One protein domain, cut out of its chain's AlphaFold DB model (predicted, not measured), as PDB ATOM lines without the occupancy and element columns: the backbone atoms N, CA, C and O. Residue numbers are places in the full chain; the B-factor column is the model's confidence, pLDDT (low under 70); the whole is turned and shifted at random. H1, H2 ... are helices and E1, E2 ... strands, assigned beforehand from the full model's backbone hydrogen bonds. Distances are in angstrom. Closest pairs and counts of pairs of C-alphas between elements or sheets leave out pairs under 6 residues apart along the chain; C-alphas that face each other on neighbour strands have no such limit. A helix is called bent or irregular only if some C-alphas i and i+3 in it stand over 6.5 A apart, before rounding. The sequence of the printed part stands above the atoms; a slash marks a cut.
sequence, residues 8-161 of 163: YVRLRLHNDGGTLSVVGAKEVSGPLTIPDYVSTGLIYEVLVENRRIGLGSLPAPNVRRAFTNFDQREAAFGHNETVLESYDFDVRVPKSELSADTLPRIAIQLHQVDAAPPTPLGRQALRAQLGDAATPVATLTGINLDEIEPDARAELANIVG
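Overview. This is residues 8 to 161 of the 163 residues of an uncharacterized protein of Chloroflexi bacterium (UniProt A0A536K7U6). Two strongly twisted sheets, E4 E3 E8 E9 and E2 E1 E7, form a sandwich with crossed strands; H2 packs on E2 of the smaller sheet, and the larger sheet curls round the short H1. A thin hairpin, E5 and E6, reaches away from this body as an arm and makes much of the length, and residues 70 to 75 at its tip stick out. The printed part has 154 residues, with nine named strands and two named helices in the order E1 E2 E3 E4 E5 E6 E7 E8 H1 E9 H2; the class is mixed, helices and strands, and the three sheets are antiparallel. It is only just compact, close to loose, with a radius of gyration of the C-alphas of 17.6 A and spans of 61 by 40 by 29 A.

Along the chain. E1, residues 8 to 16, begins at C-alpha 8 (26.546, 17.057, 81.621) and is 25.2 A long. E2, residues 19 to 29, is 29.3 A long and bends by 56 degrees at residue 23. E3, residues 41 to 48, is 23.2 A long, and E4, residues 51 to 58, 20.6 A. E5 is residues 63 to 66 and E6 residues 80 to 83. E6 runs on into E7, residues 86 to 94, across a break of 2 residues at 64 degrees; E7 is 26.2 A long. E8, residues 106 to 113, is 21.5 A long. H1, residues 126 to 133, is irregular: C-alphas 129 and 132 are 9.4 A apart. E9, residues 134 to 141, bends by 73 degrees at residue 137. H2, residues 150 to 160, ends at C-alpha 160 (23.761, 5.925, 82.875).

Arrangement. In the larger sheet, order E4 E3 E8 E9, N 44 and O 56 are 3.0 A apart between E3 and E4, a hairpin; N 43 and O 111 are 2.8 A apart between E3 and E8, and N 110 and O 138 2.9 A between E8 and E9, each within hydrogen-bond range. In the sheet E2 E1 E7, N 10 and O 26 are 2.8 A apart between E1 and E2, a hairpin, and N 11 and O 91 2.9 A between E1 and E7. The two sheets form a sandwich, two sheets face to face, their facing parts 9.3 A centre to centre and their strands at 64 degrees. The closest C-alphas of E4 and E7 are those of Gly 54 and Val 93, 5.6 A; of E2 and E9, those of Leu 20 and Leu 140, 5.5 A. H2 is on one face of the sheet E2 E1 E7, two layers, at a height over the sheet of 5.9 A; it lies over E2, slantwise to the strands at 37 degrees on the local plane, and its closest pair with E2 is the C-alphas of Ala 152 and Gly 24, 4.2 A. In the hairpin of E5 and E6, N 64 and O 82 are 2.9 A apart. In H2 every O i to N i+4 pair is within hydrogen-bond range; in H1, 2 of 4 are.

Size, cuts and confidence. The C-alphas of Arg 73 and Asp 101 are the two farthest apart, 61.4 A. The printed part has no cut. The links E2 to E3, E5 to E6, E7 to E8 and E8 to H1 are long. The mean pLDDT of the printed part is 90.9, and residues 67 to 79 are under 70.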
ATOM      1  N   TYR A   8      27.992  17.031  81.753       97.00
ATOM      2  CA  TYR A   8      26.546  17.057  81.621       97.00
ATOM      3  C   TYR A   8      26.107  16.233  80.424       97.00
ATOM      4  O   TYR A   8      26.894  15.902  79.542       97.00
ATOM      5  N   VAL A   9      24.828  15.904  80.392       97.56
ATOM      6  CA  VAL A   9      24.224  15.127  79.321       97.56
ATOM      7  C   VAL A   9      23.347  16.046  78.501       97.56
ATOM      8  O   VAL A   9      22.495  16.763  79.026       97.56
ATOM      9  N   ARG A  10      23.584  16.041  77.196       98.00
ATOM     10  CA  ARG A  10      22.716  16.668  76.216       98.00
ATOM     11  C   ARG A  10      21.784  15.604  75.664       98.00
ATOM     12  O   ARG A  10      22.247  14.716  74.952       98.00
ATOM     13  N   LEU A  11      20.507  15.695  76.002       98.12
ATOM     14  CA  LEU A  11      19.476  14.845  75.418       98.12
ATOM     15  C   LEU A  11      18.896  15.581  74.214       98.12
ATOM     16  O   LEU A  11      18.569  16.764  74.324       98.12
ATOM     17  N   ARG A  12      18.791  14.898  73.078       98.31
ATOM     18  CA  ARG A  12      18.054  15.391  71.919       98.31
ATOM     19  C   ARG A  12      16.631  14.873  72.006       98.31
ATOM     20  O   ARG A  12      16.415  13.667  72.111       98.31
ATOM     21  N   LEU A  13      15.690  15.800  71.993       98.00
ATOM     22  CA  LEU A  13      14.269  15.541  72.102       98.00
ATOM     23  C   LEU A  13      13.642  15.820  70.745       98.00
ATOM     24  O   LEU A  13      13.966  16.831  70.121       98.00
ATOM     25  N   HIS A  14      12.740  14.946  70.331       97.56
ATOM     26  CA  HIS A  14      11.832  15.192  69.229       97.56
ATOM     27  C   HIS A  14      10.482  15.592  69.814       97.56
ATOM     28  O   HIS A  14       9.953  14.894  70.678       97.56
ATOM     29  N   ASN A  15       9.951  16.732  69.386       96.88
ATOM     30  CA  ASN A  15       8.557  17.083  69.607       96.88
ATOM     31  C   ASN A  15       7.778  16.753  68.343       96.88
ATOM     32  O   ASN A  15       8.132  17.269  67.288       96.88
ATOM     33  N   ASP A  16       6.702  15.986  68.476       96.50
ATOM     34  CA  ASP A  16       5.746  15.709  67.409       96.50
ATOM     35  C   ASP A  16       4.335  16.045  67.891       96.50
ATOM     36  O   ASP A  16       3.769  15.350  68.740       96.50
ATOM     37  N   GLY A  17       3.796  17.185  67.446       91.69
ATOM     38  CA  GLY A  17       2.432  17.597  67.795       91.69
ATOM     39  C   GLY A  17       2.160  17.733  69.303       91.69
ATOM     40  O   GLY A  17       1.020  17.576  69.733       91.69
ATOM     41  N   GLY A  18       3.191  17.991  70.119       93.44
ATOM     42  CA  GLY A  18       3.091  18.087  71.585       93.44
ATOM     43  C   GLY A  18       3.494  16.814  72.339       93.44
ATOM     44  O   GLY A  18       3.501  16.807  73.573       93.44
ATOM     45  N   THR A  19       3.863  15.749  71.625       95.81
ATOM     46  CA  THR A  19       4.441  14.534  72.210       95.81
ATOM     47  C   THR A  19       5.960  14.615  72.164       95.81
ATOM     48  O   THR A  19       6.534  14.841  71.103       95.81
ATOM     49  N   LEU A  20       6.620  14.426  73.308       97.44
ATOM     50  CA  LEU A  20       8.080  14.423  73.398       97.44
ATOM     51  C   LEU A  20       8.628  12.995  73.417       97.44
ATOM     52  O   LEU A  20       8.142  12.158  74.173       97.44
ATOM     53  N   SER A  21       9.702  12.750  72.670       97.62
ATOM     54  CA  SER A  21      10.491  11.516  72.739       97.62
ATOM     55  C   SER A  21      11.988  11.820  72.760       97.62
ATOM     56  O   SER A  21      12.443  12.843  72.248       97.62
ATOM     57  N   VAL A  22      12.778  10.947  73.391       97.88
ATOM     58  CA  VAL A  22      14.244  11.046  73.356       97.88
ATOM     59  C   VAL A  22      14.738  10.372  72.082       97.88
ATOM     60  O   VAL A  22      14.498   9.188  71.880       97.88
ATOM     61  N   VAL A  23      15.459  11.116  71.246       97.88
ATOM     62  CA  VAL A  23      16.007  10.626  69.967       97.88
ATOM     63  C   VAL A  23      17.533  10.666  69.915       97.88
ATOM     64  O   VAL A  23      18.135  10.319  68.904       97.88
ATOM     65  N   GLY A  24      18.186  11.074  71.005       97.88
ATOM     66  CA  GLY A  24      19.633  10.958  71.150       97.88
ATOM     67  C   GLY A  24      20.128  11.419  72.513       97.88
ATOM     68  O   GLY A  24      19.454  12.168  73.226       97.88
ATOM     69  N   ALA A  25      21.334  11.004  72.872       97.94
ATOM     70  CA  ALA A  25      22.004  11.401  74.097       97.94
ATOM     71  C   ALA A  25      23.511  11.545  73.873       97.94
ATOM     72  O   ALA A  25      24.166  10.740  73.219       97.94
ATOM     73  N   LYS A  26      24.101  12.587  74.454       97.75
ATOM     74  CA  LYS A  26      25.548  12.782  74.408       97.75
ATOM     75  C   LYS A  26      26.062  13.338  75.719       97.75
ATOM     76  O   LYS A  26      25.614  14.394  76.160       97.75
ATOM     77  N   GLU A  27      27.048  12.669  76.300       97.31
ATOM     78  CA  GLU A  27      27.819  13.241  77.397       97.31
ATOM     79  C   GLU A  27      28.770  14.322  76.869       97.31
ATOM     80  O   GLU A  27      29.446  14.162  75.848       97.31
ATOM     81  N   VAL A  28      28.794  15.454  77.564       97.06
ATOM     82  CA  VAL A  28      29.612  16.615  77.244       97.06
ATOM     83  C   VAL A  28      30.458  16.962  78.458       97.06
ATOM     84  O   VAL A  28      29.943  17.165  79.557       97.06
ATOM     85  N   SER A  29      31.771  17.032  78.253       95.38
ATOM     86  CA  SER A  29      32.711  17.450  79.291       95.38
ATOM     87  C   SER A  29      32.564  18.942  79.588       95.38
ATOM     88  O   SER A  29      32.451  19.758  78.671       95.38
ATOM     89  N   GLY A  30      32.610  19.289  80.872       91.81
ATOM     90  CA  GLY A  30      32.553  20.655  81.371       91.81
ATOM     91  C   GLY A  30      31.378  20.897  82.320       91.81
ATOM     92  O   GLY A  30      30.437  20.102  82.387       91.81
ATOM     93  N   PRO A  31      31.418  22.011  83.068       90.50
ATOM     94  CA  PRO A  31      30.338  22.382  83.966       90.50
ATOM     95  C   PRO A  31      29.085  22.788  83.184       90.50
ATOM     96  O   PRO A  31      29.159  23.508  82.186       90.50
ATOM     97  N   LEU A  32      27.915  22.380  83.677       93.25
ATOM     98  CA  LEU A  32      26.640  22.924  83.221       93.25
ATOM     99  C   LEU A  32      26.257  24.115  84.095       93.25
ATOM    100  O   LEU A  32      26.007  23.967  85.287       93.25
ATOM    101  N   THR A  33      26.172  25.294  83.483       92.88
ATOM    102  CA  THR A  33      25.540  26.460  84.108       92.88
ATOM    103  C   THR A  33      24.063  26.464  83.742       92.88
ATOM    104  O   THR A  33      23.719  26.512  82.560       92.88
ATOM    105  N   ILE A  34      23.202  26.394  84.753       93.44
ATOM    106  CA  ILE A  34      21.757  26.553  84.590       93.44
ATOM    107  C   ILE A  34      21.472  28.053  84.698       93.44
ATOM    108  O   ILE A  34      21.907  28.664  85.673       93.44
ATOM    109  N   PRO A  35      20.810  28.668  83.709       93.19
ATOM    110  CA  PRO A  35      20.526  30.090  83.761       93.19
ATOM    111  C   PRO A  35      19.454  30.388  84.814       93.19
ATOM    112  O   PRO A  35      18.481  29.647  84.947       93.19
ATOM    113  N   ASP A  36      19.592  31.519  85.502       92.81
ATOM    114  CA  ASP A  36      18.565  32.024  86.422       92.81
ATOM    115  C   ASP A  36      17.523  32.898  85.699       92.81
ATOM    116  O   ASP A  36      16.532  33.315  86.287       92.81
ATOM    117  N   TYR A  37      17.720  33.168  84.407       93.88
ATOM    118  CA  TYR A  37      16.808  33.934  83.560       93.88
ATOM    119  C   TYR A  37      16.493  33.167  82.280       93.88
ATOM    120  O   TYR A  37      17.321  32.420  81.762       93.88
ATOM    121  N   VAL A  38      15.303  33.403  81.739       93.94
ATOM    122  CA  VAL A  38      14.886  32.884  80.435       93.94
ATOM    123  C   VAL A  38      14.353  34.024  79.581       93.94
ATOM    124  O   VAL A  38      13.831  35.008  80.106       93.94
ATOM    125  N   SER A  39      14.507  33.909  78.266       92.31
ATOM    126  CA  SER A  39      13.858  34.816  77.320       92.31
ATOM    127  C   SER A  39      12.361  34.516  77.194       92.31
ATOM    128  O   SER A  39      11.839  33.580  77.796       92.31
ATOM    129  N   THR A  40      11.672  35.288  76.361       93.12
ATOM    130  CA  THR A  40      10.373  34.887  75.814       93.12
ATOM    131  C   THR A  40      10.535  33.744  74.803       93.12
ATOM    132  O   THR A  40      11.638  33.500  74.297       93.12
ATOM    133  N   GLY A  41       9.432  33.064  74.484       93.88
ATOM    134  CA  GLY A  41       9.365  31.966  73.520       93.88
ATOM    135  C   GLY A  41       9.359  30.586  74.175       93.88
ATOM    136  O   GLY A  41       8.881  30.421  75.295       93.88
ATOM    137  N   LEU A  42       9.884  29.592  73.456       96.38
ATOM    138  CA  LEU A  42       9.917  28.207  73.915       96.38
ATOM    139  C   LEU A  42      11.034  27.990  74.938       96.38
ATOM    140  O   LEU A  42      12.210  28.194  74.645       96.38
ATOM    141  N   ILE A  43      10.661  27.547  76.134       97.31
ATOM    142  CA  ILE A  43      11.548  27.285  77.266       97.31
ATOM    143  C   ILE A  43      11.396  25.828  77.672       97.31
ATOM    144  O   ILE A  43      10.283  25.380  77.938       97.31
ATOM    145  N   TYR A  44      12.503  25.095  77.779       98.06
ATOM    146  CA  TYR A  44      12.473  23.780  78.410       98.06
ATOM    147  C   TYR A  44      12.875  23.885  79.879       98.06
ATOM    148  O   TYR A  44      13.766  24.661  80.237       98.06
ATOM    149  N   GLU A  45      12.287  23.039  80.716       97.94
ATOM    150  CA  GLU A  45      12.808  22.724  82.040       97.94
ATOM    151  C   GLU A  45      12.921  21.214  82.244       97.94
ATOM    152  O   GLU A  45      12.192  20.425  81.645       97.94
ATOM    153  N   VAL A  46      13.863  20.823  83.099       98.25
ATOM    154  CA  VAL A  46      14.077  19.434  83.504       98.25
ATOM    155  C   VAL A  46      13.879  19.346  85.006       98.25
ATOM    156  O   VAL A  46      14.499  20.096  85.765       98.25
ATOM    157  N   LEU A  47      13.015  18.432  85.424       98.19
ATOM    158  CA  LEU A  47      12.591  18.230  86.798       98.19
ATOM    159  C   LEU A  47      12.959  16.817  87.249       98.19
ATOM    160  O   LEU A  47      12.820  15.866  86.487       98.19
ATOM    161  N   VAL A  48      13.359  16.682  88.509       96.56
ATOM    162  CA  VAL A  48      13.387  15.408  89.240       96.56
ATOM    163  C   VAL A  48      12.599  15.629  90.516       96.56
ATOM    164  O   VAL A  48      12.948  16.514  91.295       96.56
ATOM    165  N   GLU A  49      11.515  14.874  90.712       91.69
ATOM    166  CA  GLU A  49      10.664  14.986  91.912       91.69
ATOM    167  C   GLU A  49      10.238  16.451  92.194       91.69
ATOM    168  O   GLU A  49      10.332  16.950  93.313       91.69
ATOM    169  N   ASN A  50       9.806  17.174  91.150       89.44
ATOM    170  CA  ASN A  50       9.419  18.601  91.162       89.44
ATOM    171  C   ASN A  50      10.537  19.618  91.469       89.44
ATOM    172  O   ASN A  50      10.274  20.824  91.516       89.44
ATOM    173  N   ARG A  51      11.787  19.177  91.629       95.12
ATOM    174  CA  ARG A  51      12.956  20.056  91.718       95.12
ATOM    175  C   ARG A  51      13.557  20.262  90.337       95.12
ATOM    176  O   ARG A  51      13.900  19.302  89.652       95.12
ATOM    177  N   ARG A  52      13.754  21.520  89.949       96.56
ATOM    178  CA  ARG A  52      14.386  21.877  88.683       96.56
ATOM    179  C   ARG A  52      15.889  21.644  88.717       96.56
ATOM    180  O   ARG A  52      16.591  22.172  89.580       96.56
ATOM    181  N   ILE A  53      16.355  20.871  87.743       96.75
ATOM    182  CA  ILE A  53      17.761  20.506  87.528       96.75
ATOM    183  C   ILE A  53      18.288  20.951  86.160       96.75
ATOM    184  O   ILE A  53      19.481  20.847  85.904       96.75
ATOM    185  N   GLY A  54      17.420  21.452  85.281       96.88
ATOM    186  CA  GLY A  54      17.791  21.995  83.979       96.88
ATOM    187  C   GLY A  54      16.794  23.055  83.531       96.88
ATOM    188  O   GLY A  54      15.614  22.992  83.879       96.88
ATOM    189  N   LEU A  55      17.280  24.046  82.790       97.69
ATOM    190  CA  LEU A  55      16.483  25.139  82.245       97.69
ATOM    191  C   LEU A  55      17.196  25.712  81.019       97.69
ATOM    192  O   LEU A  55      18.422  25.848  81.026       97.69
ATOM    193  N   GLY A  56      16.445  26.092  79.991       96.38
ATOM    194  CA  GLY A  56      17.016  26.844  78.883       96.38
ATOM    195  C   GLY A  56      15.983  27.387  77.909       96.38
ATOM    196  O   GLY A  56      14.900  26.832  77.743       96.38
ATOM    197  N   SER A  57      16.355  28.479  77.246       95.69
ATOM    198  CA  SER A  57      15.586  29.070  76.153       95.69
ATOM    199  C   SER A  57      15.946  28.428  74.817       95.69
ATOM    200  O   SER A  57      17.123  28.230  74.511       95.69
ATOM    201  N   LEU A  58      14.927  28.131  74.014       94.38
ATOM    202  CA  LEU A  58      15.047  27.590  72.667       94.38
ATOM    203  C   LEU A  58      14.671  28.694  71.668       94.38
ATOM    204  O   LEU A  58      13.500  29.069  71.576       94.38
ATOM    205  N   PRO A  59      15.634  29.244  70.912       84.12
ATOM    206  CA  PRO A  59      15.338  30.289  69.944       84.12
ATOM    207  C   PRO A  59      14.603  29.694  68.737       84.12
ATOM    208  O   PRO A  59      15.235  29.183  67.816       84.12
ATOM    209  N   ALA A  60      13.271  29.776  68.760       80.19
ATOM    210  CA  ALA A  60      12.370  29.394  67.670       80.19
ATOM    211  C   ALA A  60      12.698  28.027  67.014       80.19
ATOM    212  O   ALA A  60      12.832  27.955  65.791       80.19
ATOM    213  N   PRO A  61      12.827  26.933  67.797       82.75
ATOM    214  CA  PRO A  61      13.200  25.609  67.276       82.75
ATOM    215  C   PRO A  61      12.193  25.063  66.252       82.75
ATOM    216  O   PRO A  61      12.522  24.201  65.445       82.75
ATOM    217  N   ASN A  62      10.974  25.598  66.267       85.12
ATOM    218  CA  ASN A  62       9.867  25.239  65.402       85.12
ATOM    219  C   ASN A  62       9.665  26.206  64.225       85.12
ATOM    220  O   ASN A  62       8.670  26.078  63.527       85.12
ATOM    221  N   VAL A  63      10.535  27.195  63.994       85.06
ATOM    222  CA  VAL A  63      10.339  28.166  62.904       85.06
ATOM    223  C   VAL A  63      11.342  27.924  61.790       85.06
ATOM    224  O   VAL A  63      12.551  28.087  61.959       85.06
ATOM    225  N   ARG A  64      10.830  27.616  60.598       81.62
ATOM    226  CA  ARG A  64      11.626  27.613  59.372       81.62
ATOM    227  C   ARG A  64      11.496  28.963  58.679       81.62
ATOM    228  O   ARG A  64      10.392  29.406  58.373       81.62
ATOM    229  N   ARG A  65      12.640  29.591  58.398       81.56
ATOM    230  CA  ARG A  65      12.724  30.849  57.649       81.56
ATOM    231  C   ARG A  65      13.208  30.580  56.232       81.56
ATOM    232  O   ARG A  65      14.253  29.955  56.051       81.56
ATOM    233  N   ALA A  66      12.462  31.057  55.242       75.50
ATOM    234  CA  ALA A  66      12.886  31.073  53.849       75.50
ATOM    235  C   ALA A  66      13.081  32.519  53.379       75.50
ATOM    236  O   ALA A  66      12.247  33.388  53.640       75.50
ATOM    237  N   PHE A  67      14.187  32.760  52.676       68.31
ATOM    238  CA  PHE A  67      14.467  34.025  52.002       68.31
ATOM    239  C   PHE A  67      14.282  33.816  50.500       68.31
ATOM    240  O   PHE A  67      14.767  32.825  49.953       68.31
ATOM    241  N   THR A  68      13.573  34.724  49.831       64.88
ATOM    242  CA  THR A  68      13.423  34.673  48.372       64.88
ATOM    243  C   THR A  68      14.778  34.913  47.700       64.88
ATOM    244  O   THR A  68      15.526  35.805  48.099       64.88
ATOM    245  N   ASN A  69      15.096  34.130  46.666       58.41
ATOM    246  CA  ASN A  69      16.285  34.354  45.846       58.41
ATOM    247  C   ASN A  69      16.136  35.660  45.048       58.41
ATOM    248  O   ASN A  69      15.156  35.838  44.326       58.41
ATOM    249  N   PHE A  70      17.136  36.539  45.143       56.34
ATOM    250  CA  PHE A  70      17.141  37.877  44.531       56.34
ATOM    251  C   PHE A  70      17.082  37.894  42.987       56.34
ATOM    252  O   PHE A  70      16.846  38.951  42.409       56.34
ATOM    253  N   ASP A  71      17.256  36.752  42.313       61.94
ATOM    254  CA  ASP A  71      17.299  36.662  40.844       61.94
ATOM    255  C   ASP A  71      15.925  36.558  40.155       61.94
ATOM    256  O   ASP A  71      15.845  36.575  38.924       61.94
ATOM    257  N   GLN A  72      14.816  36.473  40.899       53.47
ATOM    258  CA  GLN A  72      13.481  36.427  40.291       53.47
ATOM    259  C   GLN A  72      12.886  37.833  40.161       53.47
ATOM    260  O   GLN A  72      12.365  38.397  41.118       53.47
ATOM    261  N   ARG A  73      12.940  38.384  38.941       53.94
ATOM    262  CA  ARG A  73      12.496  39.747  38.586       53.94
ATOM    263  C   ARG A  73      11.013  40.072  38.837       53.94
ATOM    264  O   ARG A  73      10.664  41.235  38.686       53.94
ATOM    265  N   GLU A  74      10.158  39.124  39.230       55.28
ATOM    266  CA  GLU A  74       8.708  39.375  39.377       55.28
ATOM    267  C   GLU A  74       7.997  38.646  40.544       55.28
ATOM    268  O   GLU A  74       6.773  38.690  40.628       55.28
ATOM    269  N   ALA A  75       8.698  38.006  41.490       48.69
ATOM    270  CA  ALA A  75       8.033  37.239  42.556       48.69
ATOM    271  C   ALA A  75       8.054  37.959  43.918       48.69
ATOM    272  O   ALA A  75       9.099  38.413  44.373       48.69
ATOM    273  N   ALA A  76       6.878  38.040  44.550       52.19
ATOM    274  CA  ALA A  76       6.578  38.643  45.851       52.19
ATOM    275  C   ALA A  76       7.766  38.733  46.837       52.19
ATOM    276  O   ALA A  76       8.298  37.729  47.317       52.19
ATOM    277  N   PHE A  77       8.131  39.967  47.187       52.56
ATOM    278  CA  PHE A  77       9.045  40.272  48.283       52.56
ATOM    279  C   PHE A  77       8.395  39.861  49.613       52.56
ATOM    280  O   PHE A  77       7.387  40.442  50.007       52.56
ATOM    281  N   GLY A  78       8.957  38.881  50.323       58.31
ATOM    282  CA  GLY A  78       8.455  38.519  51.646       58.31
ATOM    283  C   GLY A  78       9.319  37.495  52.371       58.31
ATOM    284  O   GLY A  78       9.736  36.495  51.793       58.31
ATOM    285  N   HIS A  79       9.576  37.748  53.655       63.22
ATOM    286  CA  HIS A  79      10.057  36.728  54.581       63.22
ATOM    287  C   HIS A  79       8.917  35.735  54.815       63.22
ATOM    288  O   HIS A  79       7.868  36.128  55.321       63.22
ATOM    289  N   ASN A  80       9.108  34.469  54.446       72.00
ATOM    290  CA  ASN A  80       8.155  33.419  54.788       72.00
ATOM    291  C   ASN A  80       8.647  32.697  56.042       72.00
ATOM    292  O   ASN A  80       9.735  32.112  56.047       72.00
ATOM    293  N   GLU A  81       7.838  32.759  57.098       81.25
ATOM    294  CA  GLU A  81       8.012  31.964  58.310       81.25
ATOM    295  C   GLU A  81       6.965  30.850  58.318       81.25
ATOM    296  O   GLU A  81       5.778  31.086  58.094       81.25
ATOM    297  N   THR A  82       7.405  29.618  58.553       82.81
ATOM    298  CA  THR A  82       6.515  28.469  58.730       82.81
ATOM    299  C   THR A  82       6.764  27.871  60.099       82.81
ATOM    300  O   THR A  82       7.903  27.535  60.430       82.81
ATOM    301  N   VAL A  83       5.693  27.746  60.879       85.25
ATOM    302  CA  VAL A  83       5.708  27.033  62.154       85.25
ATOM    303  C   VAL A  83       5.595  25.540  61.865       85.25
ATOM    304  O   VAL A  83       4.681  25.103  61.171       85.25
ATOM    305  N   LEU A  84       6.558  24.776  62.362       88.50
ATOM    306  CA  LEU A  84       6.633  23.328  62.255       88.50
ATOM    307  C   LEU A  84       5.902  22.695  63.440       88.50
ATOM    308  O   LEU A  84       6.110  23.090  64.588       88.50
ATOM    309  N   GLU A  85       5.081  21.690  63.158       88.56
ATOM    310  CA  GLU A  85       4.421  20.881  64.191       88.56
ATOM    311  C   GLU A  85       5.391  19.882  64.833       88.56
ATOM    312  O   GLU A  85       5.256  19.569  66.021       88.56
ATOM    313  N   SER A  86       6.414  19.464  64.076       94.25
ATOM    314  CA  SER A  86       7.439  18.524  64.524       94.25
ATOM    315  C   SER A  86       8.845  19.109  64.371       94.25
ATOM    316  O   SER A  86       9.181  19.688  63.332       94.25
ATOM    317  N   TYR A  87       9.668  18.997  65.412       95.94
ATOM    318  CA  TYR A  87      11.018  19.566  65.451       95.94
ATOM    319  C   TYR A  87      11.872  18.935  66.552       95.94
ATOM    320  O   TYR A  87      11.362  18.460  67.567       95.94
ATOM    321  N   ASP A  88      13.190  19.007  66.370       96.56
ATOM    322  CA  ASP A  88      14.164  18.535  67.347       96.56
ATOM    323  C   ASP A  88      14.741  19.697  68.155       96.56
ATOM    324  O   ASP A  88      14.978  20.793  67.639       96.56
ATOM    325  N   PHE A  89      15.045  19.440  69.422       97.56
ATOM    326  CA  PHE A  89      15.771  20.377  70.270       97.56
ATOM    327  C   PHE A  89      16.638  19.649  71.295       97.56
ATOM    328  O   PHE A  89      16.400  18.497  71.650       97.56
ATOM    329  N   ASP A  90      17.670  20.332  71.782       97.81
ATOM    330  CA  ASP A  90      18.580  19.785  72.784       97.81
ATOM    331  C   ASP A  90      18.213  20.325  74.179       97.81
ATOM    332  O   ASP A  90      18.127  21.541  74.379       97.81
ATOM    333  N   VAL A  91      18.102  19.440  75.169       97.69
ATOM    334  CA  VAL A  91      18.040  19.801  76.596       97.69
ATOM    335  C   VAL A  91      19.323  19.382  77.299       97.69
ATOM    336  O   VAL A  91      20.005  18.442  76.884       97.69
ATOM    337  N   ARG A  92      19.681  20.086  78.374       97.75
ATOM    338  CA  ARG A  92      20.904  19.821  79.140       97.75
ATOM    339  C   ARG A  92      20.559  19.408  80.563       97.75
ATOM    340  O   ARG A  92      19.800  20.098  81.240       97.75
ATOM    341  N   VAL A  93      21.155  18.306  81.008       97.06
ATOM    342  CA  VAL A  93      20.936  17.705  82.326       97.06
ATOM    343  C   VAL A  93      22.288  17.502  83.012       97.06
ATOM    344  O   VAL A  93      23.182  16.927  82.389       97.06
ATOM    345  N   PRO A  94      22.489  17.941  84.267       96.00
ATOM    346  CA  PRO A  94      23.717  17.645  85.002       96.00
ATOM    347  C   PRO A  94      23.945  16.133  85.081       96.00
ATOM    348  O   PRO A  94      23.028  15.392  85.436       96.00
ATOM    349  N   LYS A  95      25.164  15.653  84.794       95.62
ATOM    350  CA  LYS A  95      25.437  14.207  84.806       95.62
ATOM    351  C   LYS A  95      25.219  13.591  86.194       95.62
ATOM    352  O   LYS A  95      24.764  12.457  86.290       95.62
ATOM    353  N   SER A  96      25.477  14.360  87.252       94.31
ATOM    354  CA  SER A  96      25.264  13.965  88.650       94.31
ATOM    355  C   SER A  96      23.803  13.694  89.016       94.31
ATOM    356  O   SER A  96      23.549  13.042  90.019       94.31
ATOM    357  N   GLU A  97      22.848  14.196  88.231       95.19
ATOM    358  CA  GLU A  97      21.409  13.993  88.445       95.19
ATOM    359  C   GLU A  97      20.856  12.850  87.568       95.19
ATOM    360  O   GLU A  97      19.672  12.519  87.644       95.19
ATOM    361  N   LEU A  98      21.704  12.238  86.726       94.44
ATOM    362  CA  LEU A  98      21.307  11.249  85.726       94.44
ATOM    363  C   LEU A  98      21.917   9.866  86.003       94.44
ATOM    364  O   LEU A  98      23.093   9.607  85.713       94.44
ATOM    365  N   SER A  99      21.075   8.956  86.484       95.12
ATOM    366  CA  SER A  99      21.343   7.531  86.666       95.12
ATOM    367  C   SER A  99      20.152   6.702  86.181       95.12
ATOM    368  O   SER A  99      19.068   7.238  85.951       95.12
ATOM    369  N   ALA A 100      20.330   5.386  86.062       94.12
ATOM    370  CA  ALA A 100      19.235   4.480  85.718       94.12
ATOM    371  C   ALA A 100      18.045   4.600  86.692       94.12
ATOM    372  O   ALA A 100      16.897   4.557  86.265       94.12
ATOM    373  N   ASP A 101      18.314   4.856  87.974       94.62
ATOM    374  CA  ASP A 101      17.279   5.016  89.001       94.62
ATOM    375  C   ASP A 101      16.553   6.368  88.938       94.62
ATOM    376  O   ASP A 101      15.435   6.493  89.454       94.62
ATOM    377  N   THR A 102      17.187   7.411  88.387       95.81
ATOM    378  CA  THR A 102      16.567   8.740  88.264       95.81
ATOM    379  C   THR A 102      15.844   8.929  86.939       95.81
ATOM    380  O   THR A 102      14.894   9.707  86.904       95.81
ATOM    381  N   LEU A 103      16.205   8.193  85.881       96.12
ATOM    382  CA  LEU A 103      15.556   8.279  84.567       96.12
ATOM    383  C   LEU A 103      14.015   8.171  84.633       96.12
ATOM    384  O   LEU A 103      13.353   9.076  84.120       96.12
ATOM    385  N   PRO A 104      13.407   7.193  85.339       96.88
ATOM    386  CA  PRO A 104      11.947   7.095  85.449       96.88
ATOM    387  C   PRO A 104      11.295   8.243  86.234       96.88
ATOM    388  O   PRO A 104      10.079   8.400  86.209       96.88
ATOM    389  N   ARG A 105      12.090   9.041  86.957       97.38
ATOM    390  CA  ARG A 105      11.639  10.168  87.789       97.38
ATOM    391  C   ARG A 105      11.886  11.531  87.148       97.38
ATOM    392  O   ARG A 105      11.472  12.546  87.712       97.38
ATOM    393  N   ILE A 106      12.567  11.566  86.005       97.56
ATOM    394  CA  ILE A 106      12.790  12.797  85.254       97.56
ATOM    395  C   ILE A 106      11.507  13.194  84.535       97.56
ATOM    396  O   ILE A 106      10.873  12.375  83.875       97.56
ATOM    397  N   ALA A 107      11.162  14.475  84.612       98.06
ATOM    398  CA  ALA A 107      10.203  15.093  83.714       98.06
ATOM    399  C   ALA A 107      10.886  16.199  82.906       98.06
ATOM    400  O   ALA A 107      11.630  17.013  83.457       98.06
ATOM    401  N   ILE A 108      10.630  16.235  81.604       98.31
ATOM    402  CA  ILE A 108      11.051  17.317  80.714       98.31
ATOM    403  C   ILE A 108       9.783  18.026  80.267       98.31
ATOM    404  O   ILE A 108       8.889  17.406  79.693       98.31
ATOM    405  N   GLN A 109       9.699  19.319  80.548       98.06
ATOM    406  CA  GLN A 109       8.550  20.136  80.182       98.06
ATOM    407  C   GLN A 109       8.989  21.212  79.209       98.06
ATOM    408  O   GLN A 109      10.013  21.863  79.412       98.06
ATOM    409  N   LEU A 110       8.197  21.390  78.162       97.81
ATOM    410  CA  LEU A 110       8.335  22.482  77.221       97.81
ATOM    411  C   LEU A 110       7.211  23.480  77.478       97.81
ATOM    412  O   LEU A 110       6.043  23.096  77.523       97.81
ATOM    413  N   HIS A 111       7.567  24.748  77.630       97.12
ATOM    414  CA  HIS A 111       6.645  25.843  77.901       97.12
ATOM    415  C   HIS A 111       6.783  26.932  76.846       97.12
ATOM    416  O   HIS A 111       7.885  27.227  76.394       97.12
ATOM    417  N   GLN A 112       5.673  27.572  76.513       95.69
ATOM    418  CA  GLN A 112       5.628  28.858  75.840       95.69
ATOM    419  C   GLN A 112       5.578  29.951  76.914       95.69
ATOM    420  O   GLN A 112       4.685  29.953  77.763       95.69
ATOM    421  N   VAL A 113       6.556  30.857  76.891       95.00
ATOM    422  CA  VAL A 113       6.671  31.981  77.826       95.00
ATOM    423  C   VAL A 113       6.498  33.293  77.074       95.00
ATOM    424  O   VAL A 113       7.341  33.674  76.259       95.00
ATOM    425  N   ASP A 114       5.419  34.010  77.366       89.75
ATOM    426  CA  ASP A 114       5.056  35.216  76.611       89.75
ATOM    427  C   ASP A 114       5.785  36.470  77.100       89.75
ATOM    428  O   ASP A 114       6.009  37.408  76.334       89.75
ATOM    429  N   ALA A 115       6.214  36.473  78.364       88.19
ATOM    430  CA  ALA A 115       6.961  37.564  78.969       88.19
ATOM    431  C   ALA A 115       8.148  37.026  79.769       88.19
ATOM    432  O   ALA A 115       8.004  36.115  80.586       88.19
ATOM    433  N   ALA A 116       9.328  37.608  79.550       87.31
ATOM    434  CA  ALA A 116      10.506  37.262  80.330       87.31
ATOM    435  C   ALA A 116      10.285  37.642  81.808       87.31
ATOM    436  O   ALA A 116       9.751  38.723  82.087       87.31
ATOM    437  N   PRO A 117      10.684  36.785  82.762       89.00
ATOM    438  CA  PRO A 117      10.475  37.060  84.172       89.00
ATOM    439  C   PRO A 117      11.293  38.277  84.628       89.00
ATOM    440  O   PRO A 117      12.470  38.395  84.278       89.00
ATOM    441  N   PRO A 118      10.712  39.171  85.449       87.56
ATOM    442  CA  PRO A 118      11.414  40.353  85.947       87.56
ATOM    443  C   PRO A 118      12.444  40.019  87.039       87.56
ATOM    444  O   PRO A 118      13.289  40.850  87.370       87.56
ATOM    445  N   THR A 119      12.379  38.816  87.614       92.25
ATOM    446  CA  THR A 119      13.242  38.348  88.705       92.25
ATOM    447  C   THR A 119      13.949  37.045  88.332       92.25
ATOM    448  O   THR A 119      13.398  36.270  87.546       92.25
ATOM    449  N   PRO A 120      15.124  36.760  88.929       95.12
ATOM    450  CA  PRO A 120      15.763  35.457  88.796       95.12
ATOM    451  C   PRO A 120      14.819  34.327  89.212       95.12
ATOM    452  O   PRO A 120      14.098  34.435  90.208       95.12
ATOM    453  N   LEU A 121      14.848  33.233  88.466       95.12
ATOM    454  CA  LEU A 121      14.090  32.028  88.746       95.12
ATOM    455  C   LEU A 121      14.871  31.123  89.715       95.12
ATOM    456  O   LEU A 121      16.053  30.863  89.521       95.12
ATOM    457  N   GLY A 122      14.192  30.570  90.718       93.94
ATOM    458  CA  GLY A 122      14.750  29.640  91.705       93.94
ATOM    459  C   GLY A 122      14.866  28.191  91.214       93.94
ATOM    460  O   GLY A 122      15.066  27.918  90.041       93.94
ATOM    461  N   ARG A 123      14.723  27.204  92.106       94.50
ATOM    462  CA  ARG A 123      14.787  25.764  91.747       94.50
ATOM    463  C   ARG A 123      13.425  25.073  91.653       94.50
ATOM    464  O   ARG A 123      13.361  23.860  91.483       94.50
ATOM    465  N   GLN A 124      12.342  25.824  91.807       95.25
ATOM    466  CA  GLN A 124      10.983  25.308  91.654       95.25
ATOM    467  C   GLN A 124      10.626  25.171  90.167       95.25
ATOM    468  O   GLN A 124      11.255  25.813  89.319       95.25
ATOM    469  N   ALA A 125       9.602  24.377  89.857       95.44
ATOM    470  CA  ALA A 125       9.053  24.292  88.504       95.44
ATOM    471  C   ALA A 125       8.657  25.676  87.961       95.44
ATOM    472  O   ALA A 125       8.253  26.562  88.720       95.44
ATOM    473  N   LEU A 126       8.764  25.869  86.647       94.38
ATOM    474  CA  LEU A 126       8.563  27.162  86.003       94.38
ATOM    475  C   LEU A 126       7.144  27.684  86.233       94.38
ATOM    476  O   LEU A 126       6.976  28.830  86.644       94.38
ATOM    477  N   ARG A 127       6.130  26.821  86.090       94.00
ATOM    478  CA  ARG A 127       4.727  27.180  86.367       94.00
ATOM    479  C   ARG A 127       4.469  27.578  87.816       94.00
ATOM    480  O   ARG A 127       3.616  28.421  88.061       94.00
ATOM    481  N   ALA A 128       5.208  27.024  88.776       94.12
ATOM    482  CA  ALA A 128       5.064  27.422  90.177       94.12
ATOM    483  C   ALA A 128       5.572  28.854  90.431       94.12
ATOM    484  O   ALA A 128       5.137  29.496  91.381       94.12
ATOM    485  N   GLN A 129       6.479  29.351  89.584       93.56
ATOM    486  CA  GLN A 129       7.074  30.684  89.707       93.56
ATOM    487  C   GLN A 129       6.401  31.718  88.795       93.56
ATOM    488  O   GLN A 129       6.279  32.878  89.178       93.56
ATOM    489  N   LEU A 130       5.978  31.308  87.596       93.50
ATOM    490  CA  LEU A 130       5.434  32.195  86.561       93.50
ATOM    491  C   LEU A 130       3.917  32.088  86.383       93.50
ATOM    492  O   LEU A 130       3.332  32.911  85.682       93.50
ATOM    493  N   GLY A 131       3.271  31.102  87.010       91.94
ATOM    494  CA  GLY A 131       1.836  30.878  86.877       91.94
ATOM    495  C   GLY A 131       1.430  30.694  85.415       91.94
ATOM    496  O   GLY A 131       1.982  29.846  84.710       91.94
ATOM    497  N   ASP A 132       0.481  31.515  84.971       91.88
ATOM    498  CA  ASP A 132      -0.089  31.463  83.622       91.88
ATOM    499  C   ASP A 132       0.834  32.050  82.544       91.88
ATOM    500  O   ASP A 132       0.620  31.813  81.361       91.88
ATOM    501  N   ALA A 133       1.904  32.759  82.928       92.94
ATOM    502  CA  ALA A 133       2.895  33.259  81.973       92.94
ATOM    503  C   ALA A 133       3.802  32.150  81.398       92.94
ATOM    504  O   ALA A 133       4.587  32.421  80.492       92.94
ATOM    505  N   ALA A 134       3.710  30.919  81.916       95.06
ATOM    506  CA  ALA A 134       4.362  29.728  81.375       95.06
ATOM    507  C   ALA A 134       3.296  28.704  80.950       95.06
ATOM    508  O   ALA A 134       2.814  27.901  81.756       95.06
ATOM    509  N   THR A 135       2.922  28.743  79.673       96.19
ATOM    510  CA  THR A 135       1.915  27.845  79.102       96.19
ATOM    511  C   THR A 135       2.567  26.521  78.700       96.19
ATOM    512  O   THR A 135       3.515  26.543  77.916       96.19
ATOM    513  N   PRO A 136       2.091  25.359  79.179       95.75
ATOM    514  CA  PRO A 136       2.659  24.075  78.784       95.75
ATOM    515  C   PRO A 136       2.394  23.796  77.299       95.75
ATOM    516  O   PRO A 136       1.274  23.954  76.818       95.75
ATOM    517  N   VAL A 137       3.429  23.349  76.593       96.06
ATOM    518  CA  VAL A 137       3.382  22.954  75.176       96.06
ATOM    519  C   VAL A 137       3.463  21.441  75.044       96.06
ATOM    520  O   VAL A 137       2.690  20.843  74.305       96.06
ATOM    521  N   ALA A 138       4.400  20.822  75.762       97.19
ATOM    522  CA  ALA A 138       4.653  19.392  75.687       97.19
ATOM    523  C   ALA A 138       5.273  18.893  76.997       97.19
ATOM    524  O   ALA A 138       5.876  19.663  77.754       97.19
ATOM    525  N   THR A 139       5.123  17.607  77.304       97.50
ATOM    526  CA  THR A 139       5.703  17.010  78.513       97.50
ATOM    527  C   THR A 139       6.119  15.569  78.255       97.50
ATOM    528  O   THR A 139       5.332  14.775  77.752       97.50
ATOM    529  N   LEU A 140       7.341  15.233  78.660       97.75
ATOM    530  CA  LEU A 140       7.822  13.867  78.821       97.75
ATOM    531  C   LEU A 140       7.916  13.582  80.317       97.75
ATOM    532  O   LEU A 140       8.594  14.322  81.029       97.75
ATOM    533  N   THR A 141       7.253  12.530  80.793       96.94
ATOM    534  CA  THR A 141       7.309  12.108  82.201       96.94
ATOM    535  C   THR A 141       7.846  10.696  82.280       96.94
ATOM    536  O   THR A 141       7.216   9.781  81.762       96.94
ATOM    537  N   GLY A 142       8.967  10.530  82.974       96.25
ATOM    538  CA  GLY A 142       9.682   9.268  83.054       96.25
ATOM    539  C   GLY A 142      10.374   8.941  81.735       96.25
ATOM    540  O   GLY A 142       9.767   8.916  80.670       96.25
ATOM    541  N   ILE A 143      11.675   8.691  81.800       96.25
ATOM    542  CA  ILE A 143      12.438   8.195  80.660       96.25
ATOM    543  C   ILE A 143      12.614   6.691  80.864       96.25
ATOM    544  O   ILE A 143      13.411   6.266  81.699       96.25
ATOM    545  N   ASN A 144      11.851   5.890  80.122       95.44
ATOM    546  CA  ASN A 144      11.995   4.438  80.104       95.44
ATOM    547  C   ASN A 144      12.916   4.030  78.949       95.44
ATOM    548  O   ASN A 144      12.599   4.295  77.793       95.44
ATOM    549  N   LEU A 145      14.048   3.381  79.244       94.44
ATOM    550  CA  LEU A 145      15.012   2.973  78.217       94.44
ATOM    551  C   LEU A 145      14.394   2.037  77.171       94.44
ATOM    552  O   LEU A 145      14.803   2.088  76.016       94.44
ATOM    553  N   ASP A 146      13.405   1.226  77.547       93.31
ATOM    554  CA  ASP A 146      12.766   0.269  76.638       93.31
ATOM    555  C   ASP A 146      11.836   0.930  75.609       93.31
ATOM    556  O   ASP A 146      11.518   0.321  74.589       93.31
ATOM    557  N   GLU A 147      11.439   2.181  75.848       93.50
ATOM    558  CA  GLU A 147      10.542   2.968  74.990       93.50
ATOM    559  C   GLU A 147      11.304   3.938  74.071       93.50
ATOM    560  O   GLU A 147      10.698   4.709  73.328       93.50
ATOM    561  N   ILE A 148      12.639   3.919  74.120       94.69
ATOM    562  CA  ILE A 148      13.513   4.796  73.337       94.69
ATOM    563  C   ILE A 148      14.019   4.057  72.096       94.69
ATOM    564  O   ILE A 148      14.347   2.867  72.149       94.69
ATOM    565  N   GLU A 149      14.152   4.792  70.989       93.69
ATOM    566  CA  GLU A 149      14.757   4.298  69.750       93.69
ATOM    567  C   GLU A 149      16.131   3.639  69.999       93.69
ATOM    568  O   GLU A 149      16.909   4.135  70.823       93.69
ATOM    569  N   PRO A 150      16.481   2.542  69.299       95.25
ATOM    570  CA  PRO A 150      17.634   1.707  69.645       95.25
ATOM    571  C   PRO A 150      18.964   2.455  69.787       95.25
ATOM    572  O   PRO A 150      19.717   2.177  70.724       95.25
ATOM    573  N   ASP A 151      19.231   3.410  68.894       95.19
ATOM    574  CA  ASP A 151      20.472   4.190  68.896       95.19
ATOM    575  C   ASP A 151      20.535   5.120  70.115       95.19
ATOM    576  O   ASP A 151      21.493   5.086  70.889       95.19
ATOM    577  N   ALA A 152      19.464   5.882  70.354       96.19
ATOM    578  CA  ALA A 152      19.352   6.781  71.500       96.19
ATOM    579  C   ALA A 152      19.356   6.021  72.835       96.19
ATOM    580  O   ALA A 152      19.947   6.475  73.819       96.19
ATOM    581  N   ARG A 153      18.751   4.829  72.866       96.75
ATOM    582  CA  ARG A 153      18.788   3.920  74.013       96.75
ATOM    583  C   ARG A 153      20.214   3.483  74.313       96.75
ATOM    584  O   ARG A 153      20.623   3.546  75.467       96.75
ATOM    585  N   ALA A 154      20.975   3.059  73.303       96.56
ATOM    586  CA  ALA A 154      22.363   2.642  73.485       96.56
ATOM    587  C   ALA A 154      23.242   3.797  73.991       96.56
ATOM    588  O   ALA A 154      24.038   3.617  74.914       96.56
ATOM    589  N   GLU A 155      23.072   4.997  73.432       97.00
ATOM    590  CA  GLU A 155      23.757   6.206  73.896       97.00
ATOM    591  C   GLU A 155      23.446   6.501  75.369       97.00
ATOM    592  O   GLU A 155      24.359   6.669  76.183       97.00
ATOM    593  N   LEU A 156      22.163   6.519  75.735       96.31
ATOM    594  CA  LEU A 156      21.734   6.850  77.086       96.31
ATOM    595  C   LEU A 156      22.130   5.770  78.102       96.31
ATOM    596  O   LEU A 156      22.628   6.111  79.174       96.31
ATOM    597  N   ALA A 157      21.980   4.489  77.759       96.06
ATOM    598  CA  ALA A 157      22.351   3.355  78.604       96.06
ATOM    599  C   ALA A 157      23.851   3.360  78.946       96.06
ATOM    600  O   ALA A 157      24.223   3.217  80.113       96.06
ATOM    601  N   ASN A 158      24.707   3.638  77.954       95.44
ATOM    602  CA  ASN A 158      26.148   3.798  78.163       95.44
ATOM    603  C   ASN A 158      26.466   4.933  79.142       95.44
ATOM    604  O   ASN A 158      27.341   4.789  79.994       95.44
ATOM    605  N   ILE A 159      25.743   6.049  79.038       94.94
ATOM    606  CA  ILE A 159      25.916   7.199  79.923       94.94
ATOM    607  C   ILE A 159      25.466   6.855  81.348       94.94
ATOM    608  O   ILE A 159      26.159   7.198  82.305       94.94
ATOM    609  N   VAL A 160      24.310   6.210  81.534       94.56
ATOM    610  CA  VAL A 160      23.761   5.925  82.875       94.56
ATOM    611  C   VAL A 160      24.315   4.663  83.540       94.56
ATOM    612  O   VAL A 160      24.036   4.440  84.716       94.56
ATOM    613  N   GLY A 161      25.148   3.888  82.842       86.56
ATOM    614  CA  GLY A 161      25.851   2.734  83.407       86.56
ATOM    615  C   GLY A 161      25.021   1.451  83.480       86.56
ATOM    616  O   GLY A 161      25.414   0.518  84.175       86.56
TER     617      GLY A 161